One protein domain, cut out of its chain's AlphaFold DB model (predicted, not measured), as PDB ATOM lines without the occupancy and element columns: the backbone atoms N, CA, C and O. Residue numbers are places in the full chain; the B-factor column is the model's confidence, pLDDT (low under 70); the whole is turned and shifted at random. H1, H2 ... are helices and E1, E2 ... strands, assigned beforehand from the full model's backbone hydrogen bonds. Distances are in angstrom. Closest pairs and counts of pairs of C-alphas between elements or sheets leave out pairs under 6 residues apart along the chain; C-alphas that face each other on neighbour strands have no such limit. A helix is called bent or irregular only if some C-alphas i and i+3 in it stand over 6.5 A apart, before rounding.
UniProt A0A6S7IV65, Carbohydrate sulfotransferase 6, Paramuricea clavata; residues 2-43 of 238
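What this domain is: This is residues 2 to 43 of the 238 residues of the protein "Carbohydrate sulfotransferase 6" of Paramuricea clavata (UniProt A0A6S7IV65). A two-stranded hairpin, E1 and E2, makes one end of a long, thin rod, and a single short helix, H1, makes the other end. The unnamed residues 2 to 9 lead from the helix end to the hairpin, residues 24 to 28 lead from the hairpin back to H1, and residues 38 to 43 turn back beyond the helix. The printed part has 42 residues with two named strands and one named helix, in the order E1, E2, H1, and the sheet, of order E1 - E2, is antiparallel. The class is mixed, helices and strands, with under half of the residues, 19, in named elements. The whole is only just loose, close to extended, with a radius of gyration of the C-alphas of 13.5 A and spans of 41 by 17 by 13 A.

Where its parts are: The printed part begins at Ser 2, with its C-alpha at (448.410, 346.362, 313.747). E1 is residues 10 to 14, Lys 10 to Trp 14, and measures 12.6 A from its first C-alpha at (436.311, 343.185, 328.597) to its last. E2 is residues 19 to 23, Glu 19 to Cys 23, and measures 13.1 A. H1 is residues 29 to 37, Ala 29 to Arg 37, and measures 12.3 A, with its last C-alpha at (444.503, 336.612, 306.099).

How they stand to each other: E1 and E2 form a hairpin, antiparallel neighbours with 143 degrees between their N-to-C directions. A tight link of 4 residues joins them. The C-alphas of Lys 10 and Cys 23 face each other at 5.0 A, and those of Trp 14 and Glu 19 at 4.7 A. Across the pair, N 11 and O 22 are within hydrogen-bond range at 2.9 A, and so are N 20 and O 13 at 2.8 A. A tight link of 5 residues leads from E2 to H1. E1 and H1 are apart, with no C-alpha of the one within 8 A of the other. In H1 every O i to N i+4 pair is within hydrogen-bond range, and the helix is not bent.

The domain as a whole: The outline is a rod. The two C-alphas farthest apart, those of Gly 16 and Lys 40, are 41.2 A apart, while the first and last printed C-alphas, those of Ser 2 and Thr 43, are 11.6 A apart. The printed part has no cut, and neither link between named elements is long. The mean pLDDT of the printed part is 75.0. It is under 70 at 17 residues, namely residue 2, residues 8 to 22 and residue 24; the mean is 60 in E1, 65 in E2 and 89 in H1.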
ATOM      1  N   SER A   2     448.835 347.503 312.923       67.44
ATOM      2  CA  SER A   2     448.410 346.362 313.747       67.44
ATOM      3  C   SER A   2     446.886 346.319 313.857       67.44
ATOM      4  O   SER A   2     446.259 347.370 313.989       67.44
ATOM      5  N   THR A   3     446.283 345.128 313.845       74.19
ATOM      6  CA  THR A   3     444.842 345.006 314.106       74.19
ATOM      7  C   THR A   3     444.516 345.444 315.535       74.19
ATOM      8  O   THR A   3     445.279 345.164 316.462       74.19
ATOM      9  N   GLN A   4     443.357 346.080 315.725       78.62
ATOM     10  CA  GLN A   4     442.768 346.258 317.051       78.62
ATOM     11  C   GLN A   4     442.567 344.898 317.749       78.62
ATOM     12  O   GLN A   4     442.366 343.883 317.072       78.62
ATOM     13  N   PRO A   5     442.603 344.844 319.093       79.44
ATOM     14  CA  PRO A   5     442.328 343.615 319.826       79.44
ATOM     15  C   PRO A   5     440.967 343.021 319.434       79.44
ATOM     16  O   PRO A   5     439.943 343.687 319.551       79.44
ATOM     17  N   LEU A   6     440.946 341.748 319.020       80.38
ATOM     18  CA  LEU A   6     439.707 341.037 318.648       80.38
ATOM     19  C   LEU A   6     438.740 340.845 319.825       80.38
ATOM     20  O   LEU A   6     437.557 340.590 319.644       80.38
ATOM     21  N   CYS A   7     439.259 340.945 321.041       77.25
ATOM     22  CA  CYS A   7     438.476 340.909 322.258       77.25
ATOM     23  C   CYS A   7     437.974 342.318 322.587       77.25
ATOM     24  O   CYS A   7     438.732 343.143 323.110       77.25
ATOM     25  N   GLN A   8     436.707 342.565 322.251       68.81
ATOM     26  CA  GLN A   8     436.022 343.835 322.499       68.81
ATOM     27  C   GLN A   8     435.341 343.851 323.876       68.81
ATOM     28  O   GLN A   8     435.459 344.840 324.598       68.81
ATOM     29  N   ASP A   9     434.767 342.719 324.300       67.50
ATOM     30  CA  ASP A   9     434.071 342.596 325.586       67.50
ATOM     31  C   ASP A   9     435.028 342.227 326.716       67.50
ATOM     32  O   ASP A   9     435.516 341.096 326.847       67.50
ATOM     33  N   LYS A  10     435.313 343.227 327.540       68.50
ATOM     34  CA  LYS A  10     436.311 343.185 328.597       68.50
ATOM     35  C   LYS A  10     435.629 343.292 329.957       68.50
ATOM     36  O   LYS A  10     435.264 344.387 330.374       68.50
ATOM     37  N   LEU A  11     435.517 342.181 330.685       65.00
ATOM     38  CA  LEU A  11     435.123 342.232 332.095       65.00
ATOM     39  C   LEU A  11     436.302 342.628 332.962       65.00
ATOM     40  O   LEU A  11     437.392 342.068 332.850       65.00
ATOM     41  N   LYS A  12     436.038 343.529 333.898       64.88
ATOM     42  CA  LYS A  12     436.898 343.773 335.046       64.88
ATOM     43  C   LYS A  12     436.607 342.689 336.082       64.88
ATOM     44  O   LYS A  12     435.546 342.666 336.691       64.88
ATOM     45  N   SER A  13     437.529 341.744 336.226       54.31
ATOM     46  CA  SER A  13     437.471 340.688 337.235       54.31
ATOM     47  C   SER A  13     438.486 340.989 338.329       54.31
ATOM     48  O   SER A  13     439.659 341.239 338.047       54.31
ATOM     49  N   TRP A  14     438.035 340.973 339.580       47.53
ATOM     50  CA  TRP A  14     438.890 341.161 340.746       47.53
ATOM     51  C   TRP A  14     439.286 339.799 341.317       47.53
ATOM     52  O   TRP A  14     438.426 338.969 341.597       47.53
ATOM     53  N   ASN A  15     440.586 339.551 341.470       55.78
ATOM     54  CA  ASN A  15     441.107 338.263 341.947       55.78
ATOM     55  C   ASN A  15     441.726 338.327 343.355       55.78
ATOM     56  O   ASN A  15     442.551 337.479 343.694       55.78
ATOM     57  N   GLY A  16     441.395 339.347 344.151       54.91
ATOM     58  CA  GLY A  16     441.987 339.549 345.478       54.91
ATOM     59  C   GLY A  16     443.252 340.407 345.504       54.91
ATOM     60  O   GLY A  16     443.663 340.831 346.578       54.91
ATOM     61  N   GLN A  17     443.881 340.678 344.353       52.38
ATOM     62  CA  GLN A  17     445.144 341.434 344.286       52.38
ATOM     63  C   GLN A  17     445.144 342.553 343.241       52.38
ATOM     64  O   GLN A  17     445.816 343.559 343.454       52.38
ATOM     65  N   LYS A  18     444.403 342.413 342.130       50.38
ATOM     66  CA  LYS A  18     444.250 343.465 341.111       50.38
ATOM     67  C   LYS A  18     443.012 343.269 340.245       50.38
ATOM     68  O   LYS A  18     442.479 342.168 340.120       50.38
ATOM     69  N   GLU A  19     442.596 344.361 339.613       57.53
ATOM     70  CA  GLU A  19     441.566 344.367 338.580       57.53
ATOM     71  C   GLU A  19     442.170 343.847 337.266       57.53
ATOM     72  O   GLU A  19     443.102 344.433 336.712       57.53
ATOM     73  N   LYS A  20     441.675 342.708 336.780       61.50
ATOM     74  CA  LYS A  20     442.130 342.085 335.540       61.50
ATOM     75  C   LYS A  20     441.044 342.176 334.488       61.50
ATOM     76  O   LYS A  20     439.919 341.737 334.692       61.50
ATOM     77  N   THR A  21     441.416 342.691 333.329       64.50
ATOM     78  CA  THR A  21     440.565 342.689 332.149       64.50
ATOM     79  C   THR A  21     440.569 341.298 331.511       64.50
ATOM     80  O   THR A  21     441.612 340.831 331.048       64.50
ATOM     81  N   ILE A  22     439.422 340.625 331.495       68.94
ATOM     82  CA  ILE A  22     439.247 339.294 330.906       68.94
ATOM     83  C   ILE A  22     438.316 339.407 329.704       68.94
ATOM     84  O   ILE A  22     437.290 340.079 329.765       68.94
ATOM     85  N   CYS A  23     438.678 338.731 328.616       73.12
ATOM     86  CA  CYS A  23     437.791 338.560 327.472       73.12
ATOM     87  C   CYS A  23     436.614 337.682 327.873       73.12
ATOM     88  O   CYS A  23     436.824 336.514 328.199       73.12
ATOM     89  N   GLN A  24     435.406 338.246 327.865       69.38
ATOM     90  CA  GLN A  24     434.184 337.503 328.183       69.38
ATOM     91  C   GLN A  24     433.942 336.377 327.184       69.38
ATOM     92  O   GLN A  24     433.646 335.248 327.567       69.38
ATOM     93  N   ASN A  25     434.119 336.693 325.904       72.94
ATOM     94  CA  ASN A  25     433.811 335.790 324.815       72.94
ATOM     95  C   ASN A  25     435.078 335.125 324.278       72.94
ATOM     96  O   ASN A  25     436.145 335.737 324.148       72.94
ATOM     97  N   ARG A  26     434.954 333.836 323.951       73.94
ATOM     98  CA  ARG A  26     435.996 333.123 323.216       73.94
ATOM     99  C   ARG A  26     436.123 333.763 321.837       73.94
ATOM    100  O   ARG A  26     435.125 333.958 321.156       73.94
ATOM    101  N   LEU A  27     437.358 334.032 321.416       80.94
ATOM    102  CA  LEU A  27     437.625 334.511 320.061       80.94
ATOM    103  C   LEU A  27     437.080 333.513 319.034       80.94
ATOM    104  O   LEU A  27     437.417 332.323 319.078       80.94
ATOM    105  N   GLU A  28     436.259 334.000 318.106       85.44
ATOM    106  CA  GLU A  28     435.703 333.169 317.048       85.44
ATOM    107  C   GLU A  28     436.799 332.814 316.034       85.44
ATOM    108  O   GLU A  28     437.499 333.681 315.496       85.44
ATOM    109  N   ALA A  29     436.963 331.518 315.755       86.75
ATOM    110  CA  ALA A  29     438.034 331.033 314.887       86.75
ATOM    111  C   ALA A  29     437.908 331.559 313.446       86.75
ATOM    112  O   ALA A  29     438.922 331.875 312.821       86.75
ATOM    113  N   LYS A  30     436.677 331.688 312.926       88.62
ATOM    114  CA  LYS A  30     436.421 332.212 311.576       88.62
ATOM    115  C   LYS A  30     436.816 333.683 311.476       88.62
ATOM    116  O   LYS A  30     437.649 334.016 310.640       88.62
ATOM    117  N   GLN A  31     436.310 334.529 312.371       87.75
ATOM    118  CA  GLN A  31     436.652 335.952 312.408       87.75
ATOM    119  C   GLN A  31     438.161 336.173 312.573       87.75
ATOM    120  O   GLN A  31     438.765 336.944 311.827       87.75
ATOM    121  N   THR A  32     438.791 335.432 313.489       88.88
ATOM    122  CA  THR A  32     440.247 335.484 313.694       88.88
ATOM    123  C   THR A  32     440.996 335.132 312.405       88.88
ATOM    124  O   THR A  32     441.931 335.829 312.021       88.88
ATOM    125  N   SER A  33     440.557 334.087 311.695       89.38
ATOM    126  CA  SER A  33     441.145 333.664 310.419       89.38
ATOM    127  C   SER A  33     441.013 334.732 309.328       89.38
ATOM    128  O   SER A  33     441.992 334.993 308.630       89.38
ATOM    129  N   LEU A  34     439.852 335.390 309.200       90.56
ATOM    130  CA  LEU A  34     439.666 336.489 308.241       90.56
ATOM    131  C   LEU A  34     440.646 337.637 308.506       90.56
ATOM    132  O   LEU A  34     441.302 338.114 307.584       90.56
ATOM    133  N   VAL A  35     440.797 338.036 309.768       90.31
ATOM    134  CA  VAL A  35     441.731 339.100 310.148       90.31
ATOM    135  C   VAL A  35     443.177 338.705 309.855       90.31
ATOM    136  O   VAL A  35     443.916 339.491 309.261       90.31
ATOM    137  N   CYS A  36     443.586 337.483 310.210       90.00
ATOM    138  CA  CYS A  36     444.939 337.001 309.934       90.00
ATOM    139  C   CYS A  36     445.263 336.980 308.433       90.00
ATOM    140  O   CYS A  36     446.384 337.316 308.063       90.00
ATOM    141  N   ARG A  37     444.302 336.637 307.562       90.25
ATOM    142  CA  ARG A  37     444.503 336.612 306.099       90.25
ATOM    143  C   ARG A  37     444.777 337.989 305.492       90.25
ATOM    144  O   ARG A  37     445.415 338.058 304.449       90.25
ATOM    145  N   ASN A  38     444.354 339.064 306.153       91.12
ATOM    146  CA  ASN A  38     444.584 340.435 305.690       91.12
ATOM    147  C   ASN A  38     445.969 340.988 306.072       91.12
ATOM    148  O   ASN A  38     446.258 342.152 305.800       91.12
ATOM    149  N   HIS A  39     446.828 340.188 306.711       88.94
ATOM    150  CA  HIS A  39     448.160 340.611 307.137       88.94
ATOM    151  C   HIS A  39     449.242 339.798 306.430       88.94
ATOM    152  O   HIS A  39     449.161 338.577 306.331       88.94
ATOM    153  N   LYS A  40     450.300 340.487 305.986       87.06
ATOM    154  CA  LYS A  40     451.472 339.847 305.363       87.06
ATOM    155  C   LYS A  40     452.248 338.967 306.347       87.06
ATOM    156  O   LYS A  40     452.820 337.959 305.954       87.06
ATOM    157  N   GLN A  41     452.272 339.363 307.616       87.38
ATOM    158  CA  GLN A  41     453.010 338.702 308.687       87.38
ATOM    159  C   GLN A  41     452.046 338.378 309.827       87.38
ATOM    160  O   GLN A  41     451.290 339.242 310.276       87.38
ATOM    161  N   VAL A  42     452.068 337.128 310.295       89.12
ATOM    162  CA  VAL A  42     451.207 336.644 311.381       89.12
ATOM    163  C   VAL A  42     452.058 335.876 312.383       89.12
ATOM    164  O   VAL A  42     452.683 334.874 312.042       89.12
ATOM    165  N   THR A  43     452.046 336.318 313.639       89.56
ATOM    166  CA  THR A  43     452.750 335.653 314.741       89.56
ATOM    167  C   THR A  43     451.745 335.032 315.700       89.56
ATOM    168  O   THR A  43     450.844 335.708 316.195       89.56
TER     169      THR A  43